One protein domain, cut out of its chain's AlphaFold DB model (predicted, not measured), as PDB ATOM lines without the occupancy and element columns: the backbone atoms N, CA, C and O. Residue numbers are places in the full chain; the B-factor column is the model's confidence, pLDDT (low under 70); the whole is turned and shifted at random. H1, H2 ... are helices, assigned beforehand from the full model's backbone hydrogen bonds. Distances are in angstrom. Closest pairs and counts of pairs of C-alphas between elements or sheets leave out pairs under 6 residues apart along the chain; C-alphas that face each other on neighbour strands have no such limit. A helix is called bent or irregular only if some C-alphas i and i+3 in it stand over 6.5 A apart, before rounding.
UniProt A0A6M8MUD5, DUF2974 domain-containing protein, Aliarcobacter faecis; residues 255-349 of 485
ATOM      1  N   ILE A 255     -17.428  19.545 -28.656       87.81
ATOM      2  CA  ILE A 255     -18.419  20.047 -29.627       87.81
ATOM      3  C   ILE A 255     -19.115  18.878 -30.325       87.81
ATOM      4  O   ILE A 255     -20.342  18.797 -30.317       87.81
ATOM      5  N   ARG A 256     -18.331  17.942 -30.871       89.44
ATOM      6  CA  ARG A 256     -18.869  16.773 -31.571       89.44
ATOM      7  C   ARG A 256     -19.729  15.906 -30.651       89.44
ATOM      8  O   ARG A 256     -20.810  15.482 -31.048       89.44
ATOM      9  N   LYS A 257     -19.266  15.636 -29.426       92.12
ATOM     10  CA  LYS A 257     -20.022  14.835 -28.448       92.12
ATOM     11  C   LYS A 257     -21.363  15.481 -28.088       92.12
ATOM     12  O   LYS A 257     -22.372  14.787 -28.032       92.12
ATOM     13  N   LEU A 258     -21.386  16.799 -27.899       91.69
ATOM     14  CA  LEU A 258     -22.608  17.544 -27.582       91.69
ATOM     15  C   LEU A 258     -23.577  17.618 -28.767       91.69
ATOM     16  O   LEU A 258     -24.785  17.562 -28.562       91.69
ATOM     17  N   GLU A 259     -23.073  17.717 -30.000       91.50
ATOM     18  CA  GLU A 259     -23.906  17.646 -31.206       91.50
ATOM     19  C   GLU A 259     -24.575  16.272 -31.346       91.50
ATOM     20  O   GLU A 259     -25.769  16.188 -31.639       91.50
ATOM     21  N   ILE A 260     -23.833  15.193 -31.072       93.19
ATOM     22  CA  ILE A 260     -24.379  13.831 -31.044       93.19
ATOM     23  C   ILE A 260     -25.460  13.707 -29.963       93.19
ATOM     24  O   ILE A 260     -26.553  13.229 -30.257       93.19
ATOM     25  N   GLU A 261     -25.195  14.169 -28.737       94.38
ATOM     26  CA  GLU A 261     -26.182  14.148 -27.648       94.38
ATOM     27  C   GLU A 261     -27.454  14.931 -28.017       94.38
ATOM     28  O   GLU A 261     -28.567  14.429 -27.847       94.38
ATOM     29  N   TYR A 262     -27.296  16.132 -28.584       94.25
ATOM     30  CA  TYR A 262     -28.404  16.959 -29.058       94.25
ATOM     31  C   TYR A 262     -29.257  16.222 -30.097       94.25
ATOM     32  O   TYR A 262     -30.475  16.121 -29.937       94.25
ATOM     33  N   ASN A 263     -28.633  15.671 -31.141       94.81
ATOM     34  CA  ASN A 263     -29.355  14.968 -32.201       94.81
ATOM     35  C   ASN A 263     -30.031  13.691 -31.689       94.81
ATOM     36  O   ASN A 263     -31.175  13.420 -32.061       94.81
ATOM     37  N   ASN A 264     -29.371  12.947 -30.796       93.88
ATOM     38  CA  ASN A 264     -29.957  11.781 -30.140       93.88
ATOM     39  C   ASN A 264     -31.234  12.166 -29.387       93.88
ATOM     40  O   ASN A 264     -32.281  11.550 -29.596       93.88
ATOM     41  N   GLN A 265     -31.185  13.226 -28.577       94.25
ATOM     42  CA  GLN A 265     -32.348  13.665 -27.811       94.25
ATOM     43  C   GLN A 265     -33.470  14.211 -28.706       94.25
ATOM     44  O   GLN A 265     -34.644  13.921 -28.477       94.25
ATOM     45  N   LYS A 266     -33.139  14.957 -29.769       95.75
ATOM     46  CA  LYS A 266     -34.140  15.416 -30.741       95.75
ATOM     47  C   LYS A 266     -34.819  14.252 -31.460       95.75
ATOM     48  O   LYS A 266     -36.020  14.337 -31.703       95.75
ATOM     49  N   ALA A 267     -34.100  13.169 -31.760       93.19
ATOM     50  CA  ALA A 267     -34.689  11.969 -32.351       93.19
ATOM     51  C   ALA A 267     -35.669  11.284 -31.389       93.19
ATOM     52  O   ALA A 267     -36.786  10.970 -31.796       93.19
ATOM     53  N   VAL A 268     -35.291  11.127 -30.114       90.38
ATOM     54  CA  VAL A 268     -36.180  10.592 -29.066       90.38
ATOM     55  C   VAL A 268     -37.461  11.424 -28.965       90.38
ATOM     56  O   VAL A 268     -38.562  10.874 -29.017       90.38
ATOM     57  N   ASN A 269     -37.330  12.751 -28.889       92.56
ATOM     58  CA  ASN A 269     -38.476  13.656 -28.805       92.56
ATOM     59  C   ASN A 269     -39.352  13.583 -30.061       92.56
ATOM     60  O   ASN A 269     -40.562  13.447 -29.943       92.56
ATOM     61  N   ALA A 270     -38.755  13.580 -31.256       91.38
ATOM     62  CA  ALA A 270     -39.506  13.511 -32.505       91.38
ATOM     63  C   ALA A 270     -40.322  12.213 -32.624       91.38
ATOM     64  O   ALA A 270     -41.485  12.259 -33.020       91.38
ATOM     65  N   VAL A 271     -39.748  11.064 -32.248       85.50
ATOM     66  CA  VAL A 271     -40.468   9.778 -32.228       85.50
ATOM     67  C   VAL A 271     -41.607   9.804 -31.206       85.50
ATOM     68  O   VAL A 271     -42.728   9.402 -31.522       85.50
ATOM     69  N   LYS A 272     -41.354  10.316 -29.996       86.19
ATOM     70  CA  LYS A 272     -42.377  10.459 -28.950       86.19
ATOM     71  C   LYS A 272     -43.530  11.355 -29.404       86.19
ATOM     72  O   LYS A 272     -44.692  10.980 -29.263       86.19
ATOM     73  N   ASP A 273     -43.222  12.516 -29.966       83.81
ATOM     74  CA  ASP A 273     -44.217  13.491 -30.408       83.81
ATOM     75  C   ASP A 273     -45.003  12.982 -31.623       83.81
ATOM     76  O   ASP A 273     -46.203  13.240 -31.729       83.81
ATOM     77  N   PHE A 274     -44.371  12.190 -32.495       82.62
ATOM     78  CA  PHE A 274     -45.046  11.501 -33.594       82.62
ATOM     79  C   PHE A 274     -46.047  10.465 -33.085       82.62
ATOM     80  O   PHE A 274     -47.203  10.477 -33.505       82.62
ATOM     81  N   ASN A 275     -45.646   9.633 -32.120       76.38
ATOM     82  CA  ASN A 275     -46.542   8.661 -31.488       76.38
ATOM     83  C   ASN A 275     -47.726   9.343 -30.772       76.38
ATOM     84  O   ASN A 275     -48.805   8.763 -30.672       76.38
ATOM     85  N   ASN A 276     -47.553  10.597 -30.341       78.69
ATOM     86  CA  ASN A 276     -48.606  11.434 -29.758       78.69
ATOM     87  C   ASN A 276     -49.393  12.262 -30.799       78.69
ATOM     88  O   ASN A 276     -50.184  13.129 -30.423       78.69
ATOM     89  N   GLY A 277     -49.166  12.059 -32.100       77.12
ATOM     90  CA  GLY A 277     -49.855  12.767 -33.187       77.12
ATOM     91  C   GLY A 277     -49.503  14.254 -33.324       77.12
ATOM     92  O   GLY A 277     -50.215  14.991 -34.001       77.12
ATOM     93  N   SER A 278     -48.428  14.709 -32.678       77.62
ATOM     94  CA  SER A 278     -48.030  16.124 -32.601       77.62
ATOM     95  C   SER A 278     -46.851  16.485 -33.514       77.62
ATOM     96  O   SER A 278     -46.456  17.648 -33.568       77.62
ATOM     97  N   GLN A 279     -46.291  15.514 -34.244       82.00
ATOM     98  CA  GLN A 279     -45.106  15.691 -35.086       82.00
ATOM     99  C   GLN A 279     -45.312  15.099 -36.484       82.00
ATOM    100  O   GLN A 279     -45.857  14.009 -36.633       82.00
ATOM    101  N   ASP A 280     -44.830  15.803 -37.512       85.69
ATOM    102  CA  ASP A 280     -44.747  15.275 -38.879       85.69
ATOM    103  C   ASP A 280     -43.641  14.213 -38.984       85.69
ATOM    104  O   ASP A 280     -42.524  14.395 -38.490       85.69
ATOM    105  N   PHE A 281     -43.934  13.134 -39.703       82.62
ATOM    106  CA  PHE A 281     -42.991  12.078 -40.037       82.62
ATOM    107  C   PHE A 281     -41.696  12.592 -40.697       82.62
ATOM    108  O   PHE A 281     -40.619  12.053 -40.456       82.62
ATOM    109  N   GLY A 282     -41.762  13.651 -41.509       85.75
ATOM    110  CA  GLY A 282     -40.587  14.274 -42.121       85.75
ATOM    111  C   GLY A 282     -39.580  14.797 -41.091       85.75
ATOM    112  O   GLY A 282     -38.372  14.640 -41.273       85.75
ATOM    113  N   GLU A 283     -40.056  15.351 -39.974       89.00
ATOM    114  CA  GLU A 283     -39.183  15.756 -38.865       89.00
ATOM    115  C   GLU A 283     -38.642  14.538 -38.106       89.00
ATOM    116  O   GLU A 283     -37.469  14.544 -37.735       89.00
ATOM    117  N   VAL A 284     -39.425  13.461 -37.948       88.06
ATOM    118  CA  VAL A 284     -38.924  12.194 -37.378       88.06
ATOM    119  C   VAL A 284     -37.738  11.678 -38.186       88.06
ATOM    120  O   VAL A 284     -36.669  11.441 -37.626       88.06
ATOM    121  N   ILE A 285     -37.888  11.578 -39.510       89.25
ATOM    122  CA  ILE A 285     -36.815  11.127 -40.403       89.25
ATOM    123  C   ILE A 285     -35.583  12.013 -40.291       89.25
ATOM    124  O   ILE A 285     -34.469  11.500 -40.176       89.25
ATOM    125  N   LYS A 286     -35.763  13.335 -40.297       92.62
ATOM    126  CA  LYS A 286     -34.665  14.296 -40.173       92.62
ATOM    127  C   LYS A 286     -33.858  14.082 -38.893       92.62
ATOM    128  O   LYS A 286     -32.631  14.075 -38.962       92.62
ATOM    129  N   TRP A 287     -34.511  13.919 -37.744       93.12
ATOM    130  CA  TRP A 287     -33.802  13.772 -36.470       93.12
ATOM    131  C   TRP A 287     -33.201  12.381 -36.287       93.12
ATOM    132  O   TRP A 287     -32.035  12.278 -35.913       93.12
ATOM    133  N   VAL A 288     -33.931  11.322 -36.646       91.12
ATOM    134  CA  VAL A 288     -33.407   9.945 -36.645       91.12
ATOM    135  C   VAL A 288     -32.167   9.830 -37.535       91.12
ATOM    136  O   VAL A 288     -31.175   9.241 -37.119       91.12
ATOM    137  N   SER A 289     -32.174  10.442 -38.724       90.50
ATOM    138  CA  SER A 289     -31.045  10.373 -39.669       90.50
ATOM    139  C   SER A 289     -29.749  10.996 -39.150       90.50
ATOM    140  O   SER A 289     -28.693  10.749 -39.724       90.50
ATOM    141  N   ASN A 290     -29.822  11.834 -38.115       92.00
ATOM    142  CA  ASN A 290     -28.659  12.466 -37.493       92.00
ATOM    143  C   ASN A 290     -28.366  11.895 -36.093       92.00
ATOM    144  O   ASN A 290     -27.522  12.442 -35.389       92.00
ATOM    145  N   SER A 291     -29.063  10.830 -35.685       92.56
ATOM    146  CA  SER A 291     -28.949  10.194 -34.371       92.56
ATOM    147  C   SER A 291     -28.293   8.815 -34.501       92.56
ATOM    148  O   SER A 291     -28.973   7.834 -34.823       92.56
ATOM    149  N   PRO A 292     -26.978   8.701 -34.225       91.25
ATOM    150  CA  PRO A 292     -26.281   7.416 -34.183       91.25
ATOM    151  C   PRO A 292     -26.973   6.407 -33.262       91.25
ATOM    152  O   PRO A 292     -27.078   5.222 -33.582       91.25
ATOM    153  N   LYS A 293     -27.490   6.894 -32.125       89.50
ATOM    154  CA  LYS A 293     -28.161   6.062 -31.127       89.50
ATOM    155  C   LYS A 293     -29.468   5.485 -31.665       89.50
ATOM    156  O   LYS A 293     -29.651   4.274 -31.596       89.50
ATOM    157  N   ALA A 294     -30.324   6.309 -32.274       89.38
ATOM    158  CA  ALA A 294     -31.584   5.832 -32.852       89.38
ATOM    159  C   ALA A 294     -31.335   4.787 -33.948       89.38
ATOM    160  O   ALA A 294     -32.010   3.764 -34.002       89.38
ATOM    161  N   ILE A 295     -30.322   5.009 -34.789       90.88
ATOM    162  CA  ILE A 295     -29.946   4.080 -35.860       90.88
ATOM    163  C   ILE A 295     -29.472   2.739 -35.283       90.88
ATOM    164  O   ILE A 295     -29.911   1.681 -35.739       90.88
ATOM    165  N   SER A 296     -28.635   2.768 -34.243       89.75
ATOM    166  CA  SER A 296     -28.185   1.561 -33.540       89.75
ATOM    167  C   SER A 296     -29.339   0.812 -32.858       89.75
ATOM    168  O   SER A 296     -29.426  -0.414 -32.947       89.75
ATOM    169  N   GLU A 297     -30.253   1.528 -32.201       87.12
ATOM    170  CA  GLU A 297     -31.435   0.942 -31.556       87.12
ATOM    171  C   GLU A 297     -32.364   0.285 -32.581       87.12
ATOM    172  O   GLU A 297     -32.767  -0.867 -32.412       87.12
ATOM    173  N   PHE A 298     -32.651   0.978 -33.681       88.19
ATOM    174  CA  PHE A 298     -33.474   0.459 -34.771       88.19
ATOM    175  C   PHE A 298     -32.858  -0.783 -35.400       88.19
ATOM    176  O   PHE A 298     -33.564  -1.766 -35.621       88.19
ATOM    177  N   LYS A 299     -31.541  -0.783 -35.617       89.94
ATOM    178  CA  LYS A 299     -30.813  -1.963 -36.081       89.94
ATOM    179  C   LYS A 299     -30.996  -3.138 -35.120       89.94
ATOM    180  O   LYS A 299     -31.417  -4.204 -35.557       89.94
ATOM    181  N   SER A 300     -30.774  -2.932 -33.819       86.69
ATOM    182  CA  SER A 300     -30.945  -3.988 -32.810       86.69
ATOM    183  C   SER A 300     -32.374  -4.543 -32.772       86.69
ATOM    184  O   SER A 300     -32.574  -5.749 -32.626       86.69
ATOM    185  N   ILE A 301     -33.384  -3.682 -32.917       82.44
ATOM    186  CA  ILE A 301     -34.792  -4.097 -32.970       82.44
ATOM    187  C   ILE A 301     -35.065  -4.931 -34.228       82.44
ATOM    188  O   ILE A 301     -35.678  -5.993 -34.133       82.44
ATOM    189  N   LEU A 302     -34.593  -4.485 -35.395       82.25
ATOM    190  CA  LEU A 302     -34.782  -5.200 -36.659       82.25
ATOM    191  C   LEU A 302     -34.048  -6.548 -36.684       82.25
ATOM    192  O   LEU A 302     -34.606  -7.520 -37.188       82.25
ATOM    193  N   GLU A 303     -32.852  -6.634 -36.092       84.69
ATOM    194  CA  GLU A 303     -32.115  -7.891 -35.896       84.69
ATOM    195  C   GLU A 303     -32.911  -8.865 -35.024       84.69
ATOM    196  O   GLU A 303     -33.106 -10.019 -35.402       84.69
ATOM    197  N   LYS A 304     -33.457  -8.395 -33.895       79.94
ATOM    198  CA  LYS A 304     -34.313  -9.213 -33.015       79.94
ATOM    199  C   LYS A 304     -35.597  -9.677 -33.703       79.94
ATOM    200  O   LYS A 304     -36.088 -10.761 -33.395       79.94
ATOM    201  N   LYS A 305     -36.136  -8.871 -34.619       79.38
ATOM    202  CA  LYS A 305     -37.304  -9.208 -35.443       79.38
ATOM    203  C   LYS A 305     -36.969 -10.108 -36.644       79.38
ATOM    204  O   LYS A 305     -37.892 -10.586 -37.294       79.38
ATOM    205  N   GLY A 306     -35.690 -10.334 -36.960       77.62
ATOM    206  CA  GLY A 306     -35.270 -11.094 -38.143       77.62
ATOM    207  C   GLY A 306     -35.593 -10.400 -39.473       77.62
ATOM    208  O   GLY A 306     -35.866 -11.064 -40.471       77.62
ATOM    209  N   ASN A 307     -35.622  -9.063 -39.504       79.69
ATOM    210  CA  ASN A 307     -36.027  -8.298 -40.685       79.69
ATOM    211  C   ASN A 307     -34.838  -7.966 -41.610       79.69
ATOM    212  O   ASN A 307     -34.475  -6.804 -41.824       79.69
ATOM    213  N   ASP A 308     -34.240  -9.007 -42.193       82.88
ATOM    214  CA  ASP A 308     -33.036  -8.920 -43.037       82.88
ATOM    215  C   ASP A 308     -33.189  -7.971 -44.237       82.88
ATOM    216  O   ASP A 308     -32.237  -7.320 -44.679       82.88
ATOM    217  N   ASN A 309     -34.415  -7.839 -44.749       83.94
ATOM    218  CA  ASN A 309     -34.725  -6.982 -45.889       83.94
ATOM    219  C   ASN A 309     -34.547  -5.492 -45.587       83.94
ATOM    220  O   ASN A 309     -34.175  -4.735 -46.490       83.94
ATOM    221  N   LEU A 310     -34.821  -5.077 -44.351       86.50
ATOM    222  CA  LEU A 310     -34.638  -3.700 -43.901       86.50
ATOM    223  C   LEU A 310     -33.234  -3.466 -43.343       86.50
ATOM    224  O   LEU A 310     -32.697  -2.373 -43.517       86.50
ATOM    225  N   LEU A 311     -32.601  -4.495 -42.767       86.62
ATOM    226  CA  LEU A 311     -31.258  -4.390 -42.186       86.62
ATOM    227  C   LEU A 311     -30.198  -3.879 -43.171       86.62
ATOM    228  O   LEU A 311     -29.282  -3.154 -42.782       86.62
ATOM    229  N   LYS A 312     -30.348  -4.166 -44.469       87.75
ATOM    230  CA  LYS A 312     -29.440  -3.652 -45.511       87.75
ATOM    231  C   LYS A 312     -29.430  -2.122 -45.647       87.75
ATOM    232  O   LYS A 312     -28.485  -1.583 -46.214       87.75
ATOM    233  N   TYR A 313     -30.454  -1.437 -45.143       88.19
ATOM    234  CA  TYR A 313     -30.591   0.021 -45.178       88.19
ATOM    235  C   TYR A 313     -30.264   0.692 -43.837       88.19
ATOM    236  O   TYR A 313     -30.489   1.887 -43.691       88.19
ATOM    237  N   ILE A 314     -29.760  -0.062 -42.855       87.31
ATOM    238  CA  ILE A 314     -29.379   0.460 -41.535       87.31
ATOM    239  C   ILE A 314     -28.060  -0.151 -41.040       87.31
ATOM    240  O   ILE A 314     -27.832  -0.372 -39.853       87.31
ATOM    241  N   GLN A 315     -27.162  -0.449 -41.980       80.06
ATOM    242  CA  GLN A 315     -25.832  -0.972 -41.667       80.06
ATOM    243  C   GLN A 315     -25.021   0.032 -40.838       80.06
ATOM    244  O   GLN A 315     -24.346  -0.372 -39.887       80.06
ATOM    245  N   ASP A 316     -25.147   1.315 -41.189       78.81
ATOM    246  CA  ASP A 316     -24.528   2.477 -40.553       78.81
ATOM    247  C   ASP A 316     -25.379   3.757 -40.726       78.81
ATOM    248  O   ASP A 316     -26.412   3.760 -41.406       78.81
ATOM    249  N   GLU A 317     -24.928   4.864 -40.130       70.69
ATOM    250  CA  GLU A 317     -25.608   6.167 -40.174       70.69
ATOM    251  C   GLU A 317     -25.876   6.680 -41.598       70.69
ATOM    252  O   GLU A 317     -26.938   7.235 -41.894       70.69
ATOM    253  N   ASN A 318     -24.927   6.464 -42.512       84.44
ATOM    254  CA  ASN A 318     -25.035   6.933 -43.890       84.44
ATOM    255  C   ASN A 318     -26.011   6.074 -44.697       84.44
ATOM    256  O   ASN A 318     -26.688   6.586 -45.589       84.44
ATOM    257  N   SER A 319     -26.102   4.780 -44.397       86.62
ATOM    258  CA  SER A 319     -27.001   3.857 -45.092       86.62
ATOM    259  C   SER A 319     -28.476   4.219 -44.888       86.62
ATOM    260  O   SER A 319     -29.217   4.288 -45.870       86.62
ATOM    261  N   PHE A 320     -28.874   4.569 -43.659       87.88
ATOM    262  CA  PHE A 320     -30.237   5.020 -43.370       87.88
ATOM    263  C   PHE A 320     -30.522   6.358 -44.051       87.88
ATOM    264  O   PHE A 320     -31.535   6.508 -44.732       87.88
ATOM    265  N   LYS A 321     -29.590   7.313 -43.948       88.00
ATOM    266  CA  LYS A 321     -29.724   8.650 -44.543       88.00
ATOM    267  C   LYS A 321     -29.879   8.624 -46.067       88.00
ATOM    268  O   LYS A 321     -30.577   9.468 -46.621       88.00
ATOM    269  N   ASN A 322     -29.253   7.652 -46.729       89.75
ATOM    270  CA  ASN A 322     -29.309   7.475 -48.182       89.75
ATOM    271  C   ASN A 322     -30.432   6.532 -48.650       89.75
ATOM    272  O   ASN A 322     -30.624   6.369 -49.858       89.75
ATOM    273  N   ALA A 323     -31.158   5.888 -47.733       88.38
ATOM    274  CA  ALA A 323     -32.267   5.016 -48.089       88.38
ATOM    275  C   ALA A 323     -33.431   5.823 -48.705       88.38
ATOM    276  O   ALA A 323     -33.635   6.986 -48.351       88.38
ATOM    277  N   PRO A 324     -34.236   5.228 -49.607       89.25
ATOM    278  CA  PRO A 324     -35.432   5.891 -50.122       89.25
ATOM    279  C   PRO A 324     -36.376   6.306 -48.984       89.25
ATOM    280  O   PRO A 324     -36.566   5.535 -48.046       89.25
ATOM    281  N   ASN A 325     -37.032   7.466 -49.098       81.12
ATOM    282  CA  ASN A 325     -37.924   7.992 -48.050       81.12
ATOM    283  C   ASN A 325     -38.978   6.974 -47.579       81.12
ATOM    284  O   ASN A 325     -39.259   6.876 -46.389       81.12
ATOM    285  N   GLU A 326     -39.546   6.185 -48.495       80.00
ATOM    286  CA  GLU A 326     -40.516   5.139 -48.143       80.00
ATOM    287  C   GLU A 326     -39.893   4.013 -47.305       80.00
ATOM    288  O   GLU A 326     -40.527   3.498 -46.392       80.00
ATOM    289  N   ILE A 327     -38.624   3.676 -47.540       84.12
ATOM    290  CA  ILE A 327     -37.897   2.684 -46.740       84.12
ATOM    291  C   ILE A 327     -37.574   3.232 -45.351       84.12
ATOM    292  O   ILE A 327     -37.758   2.528 -44.362       84.12
ATOM    293  N   GLN A 328     -37.148   4.494 -45.257       84.38
ATOM    294  CA  GLN A 328     -36.913   5.147 -43.966       84.38
ATOM    295  C   GLN A 328     -38.190   5.158 -43.112       84.38
ATOM    296  O   GLN A 328     -38.138   4.856 -41.919       84.38
ATOM    297  N   LYS A 329     -39.345   5.433 -43.738       79.94
ATOM    298  CA  LYS A 329     -40.658   5.348 -43.085       79.94
ATOM    299  C   LYS A 329     -40.958   3.957 -42.561       79.94
ATOM    300  O   LYS A 329     -41.307   3.817 -41.393       79.94
ATOM    301  N   VAL A 330     -40.802   2.945 -43.410       74.94
ATOM    302  CA  VAL A 330     -41.055   1.553 -43.032       74.94
ATOM    303  C   VAL A 330     -40.160   1.137 -41.864       74.94
ATOM    304  O   VAL A 330     -40.666   0.560 -40.915       74.94
ATOM    305  N   ILE A 331     -38.875   1.496 -41.865       83.31
ATOM    306  CA  ILE A 331     -37.952   1.194 -40.756       83.31
ATOM    307  C   ILE A 331     -38.417   1.822 -39.439       83.31
ATOM    308  O   ILE A 331     -38.465   1.146 -38.411       83.31
ATOM    309  N   VAL A 332     -38.771   3.110 -39.451       82.62
ATOM    310  CA  VAL A 332     -39.264   3.791 -38.245       82.62
ATOM    311  C   VAL A 332     -40.558   3.141 -37.757       82.62
ATOM    312  O   VAL A 332     -40.665   2.811 -36.584       82.62
ATOM    313  N   LEU A 333     -41.529   2.894 -38.638       79.25
ATOM    314  CA  LEU A 333     -42.798   2.274 -38.246       79.25
ATOM    315  C   LEU A 333     -42.603   0.852 -37.710       79.25
ATOM    316  O   LEU A 333     -43.130   0.530 -36.652       79.25
ATOM    317  N   GLU A 334     -41.795   0.036 -38.384       76.56
ATOM    318  CA  GLU A 334     -41.479  -1.337 -37.986       76.56
ATOM    319  C   GLU A 334     -40.826  -1.383 -36.598       76.56
ATOM    320  O   GLU A 334     -41.145  -2.231 -35.765       76.56
ATOM    321  N   THR A 335     -39.921  -0.450 -36.313       78.19
ATOM    322  CA  THR A 335     -39.245  -0.379 -35.010       78.19
ATOM    323  C   THR A 335     -40.151   0.174 -33.911       78.19
ATOM    324  O   THR A 335     -39.985  -0.195 -32.749       78.19
ATOM    325  N   GLN A 336     -41.148   0.992 -34.265       74.12
ATOM    326  CA  GLN A 336     -42.166   1.490 -33.336       74.12
ATOM    327  C   GLN A 336     -43.374   0.561 -33.173       74.12
ATOM    328  O   GLN A 336     -44.132   0.732 -32.223       74.12
ATOM    329  N   GLU A 337     -43.558  -0.436 -34.037       58.66
ATOM    330  CA  GLU A 337     -44.753  -1.287 -34.079       58.66
ATOM    331  C   GLU A 337     -45.035  -1.983 -32.734       58.66
ATOM    332  O   GLU A 337     -46.178  -2.030 -32.287       58.66
ATOM    333  N   GLY A 338     -43.990  -2.416 -32.015       49.38
ATOM    334  CA  GLY A 338     -44.122  -2.979 -30.664       49.38
ATOM    335  C   GLY A 338     -44.530  -1.953 -29.595       49.38
ATOM    336  O   GLY A 338     -45.293  -2.280 -28.689       49.38
ATOM    337  N   ASN A 339     -44.088  -0.700 -29.728       45.88
ATOM    338  CA  ASN A 339     -44.452   0.404 -28.832       45.88
ATOM    339  C   ASN A 339     -45.868   0.921 -29.111       45.88
ATOM    340  O   ASN A 339     -46.615   1.195 -28.173       45.88
ATOM    341  N   ALA A 340     -46.260   1.030 -30.382       37.78
ATOM    342  CA  ALA A 340     -47.589   1.466 -30.797       37.78
ATOM    343  C   ALA A 340     -48.658   0.427 -30.433       37.78
ATOM    344  O   ALA A 340     -49.670   0.796 -29.842       37.78
ATOM    345  N   LEU A 341     -48.399  -0.868 -30.671       33.75
ATOM    346  CA  LEU A 341     -49.270  -1.952 -30.212       33.75
ATOM    347  C   LEU A 341     -49.316  -2.011 -28.685       33.75
ATOM    348  O   LEU A 341     -50.408  -2.031 -28.149       33.75
ATOM    349  N   SER A 342     -48.197  -1.950 -27.951       33.66
ATOM    350  CA  SER A 342     -48.229  -1.952 -26.475       33.66
ATOM    351  C   SER A 342     -48.937  -0.732 -25.876       33.66
ATOM    352  O   SER A 342     -49.591  -0.860 -24.844       33.66
ATOM    353  N   THR A 343     -48.813   0.450 -26.488       33.22
ATOM    354  CA  THR A 343     -49.435   1.689 -25.991       33.22
ATOM    355  C   THR A 343     -50.917   1.727 -26.343       33.22
ATOM    356  O   THR A 343     -51.726   1.972 -25.457       33.22
ATOM    357  N   GLN A 344     -51.307   1.391 -27.581       30.78
ATOM    358  CA  GLN A 344     -52.719   1.283 -27.963       30.78
ATOM    359  C   GLN A 344     -53.413   0.091 -27.300       30.78
ATOM    360  O   GLN A 344     -54.554   0.249 -26.879       30.78
ATOM    361  N   LEU A 345     -52.766  -1.069 -27.140       28.94
ATOM    362  CA  LEU A 345     -53.295  -2.161 -26.318       28.94
ATOM    363  C   LEU A 345     -53.350  -1.729 -24.847       28.94
ATOM    364  O   LEU A 345     -54.374  -1.917 -24.222       28.94
ATOM    365  N   GLY A 346     -52.338  -1.074 -24.283       28.92
ATOM    366  CA  GLY A 346     -52.363  -0.620 -22.886       28.92
ATOM    367  C   GLY A 346     -53.454   0.415 -22.578       28.92
ATOM    368  O   GLY A 346     -54.081   0.346 -21.523       28.92
ATOM    369  N   THR A 347     -53.734   1.345 -23.500       32.44
ATOM    370  CA  THR A 347     -54.777   2.373 -23.327       32.44
ATOM    371  C   THR A 347     -56.166   1.924 -23.784       32.44
ATOM    372  O   THR A 347     -57.156   2.422 -23.256       32.44
ATOM    373  N   SER A 348     -56.270   0.981 -24.727       30.27
ATOM    374  CA  SER A 348     -57.558   0.431 -25.204       30.27
ATOM    375  C   SER A 348     -57.960  -0.863 -24.480       30.27
ATOM    376  O   SER A 348     -59.123  -1.249 -24.498       30.27
ATOM    377  N   ILE A 349     -57.011  -1.523 -23.807       34.91
ATOM    378  CA  ILE A 349     -57.169  -2.762 -23.019       34.91
ATOM    379  C   ILE A 349     -56.924  -2.474 -21.535       34.91
ATOM    380  O   ILE A 349     -56.582  -3.349 -20.745       34.91
TER     381      ILE A 349
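Overview. This is residues 255 to 349 of the 485 residues of the protein "DUF2974 domain-containing protein" of Aliarcobacter faecis (UniProt A0A6M8MUD5). A small body of crossed helices has the long helix H1 along one side, H2 folded back on it as a hairpin, and H3 running away from H1 at a steep tilt. H4 packs on H3 towards its last residues, H5 meets its first residues, and the arm H6a of the bent last helix crosses H3; the other arm, H6b, turns away, and residues 344 to 349 stick out. The printed part has 95 residues with six named helices, H1 to H6 in order, and no named strand: the class is all helix. It is compact, with a radius of gyration of the C-alphas of 13.3 A, and only just elongated, spanning 44 by 29 by 21 A.

Arrangement. H1, residues 255 to 275, and H2, residues 281 to 288, form a helical hairpin: they touch, closest at the C-alphas of Ala 267 and Trp 287, 4.6 A apart, at a shallow tilt of 31 degrees, opposite ways. H3, residues 292 to 304, is the hub, touching four other helices. Its residues 292 to 294 alone touch H1, at a steep tilt of 53 degrees; the closest C-alphas are those of Asn 264 and Lys 293, 6.1 A. Residues 299 to 303 of H3 alone touch H4, residues 308 to 311, closest at the C-alphas of Lys 299 and Leu 311, 6.6 A. H5, residues 317 to 322, only just touches H3, with 3 pairs of C-alphas within 8 A, the closest those of Pro 292 and Glu 317, 6.2 A; they are about perpendicular at 84 degrees. H6, residues 325 to 348, was assigned as one helix by its hydrogen bonds but is bent: C-alphas 335 and 338 are 7.0 A apart, and its arms H6a, residues 325 to 335, and H6b, residues 338 to 348, stand at a steep tilt of 61 degrees. H6a touches H3, closest at the C-alphas of Phe 298 and Thr 335, 5.8 A. H6b is close to H1 but not clearly touching, and apart from H2, H3, H4 and H5. Every O i to N i+4 pair is within hydrogen-bond range in H1, H2, H3, H5, H6a and H6b; H4 is too short for such a pair.

Along the chain. H1 begins at C-alpha 255 (-18.419, 20.047, -29.627) and is 30.4 A long. H2 measures 10.4 A, and H3 18.5 A from C-alpha 292 (-26.281, 7.416, -34.183). H6a measures 15.6 A; H6b measures 14.9 A and ends at C-alpha 348 (-57.558, 0.431, -25.204).

Size, cuts and confidence. The C-alphas farthest apart, those of Ile 255 and Ile 349, are 45.4 A apart. The printed part has no cut, and its five links are tight. The mean pLDDT of the printed part is 79.3; residues 337 to 349 are under 70.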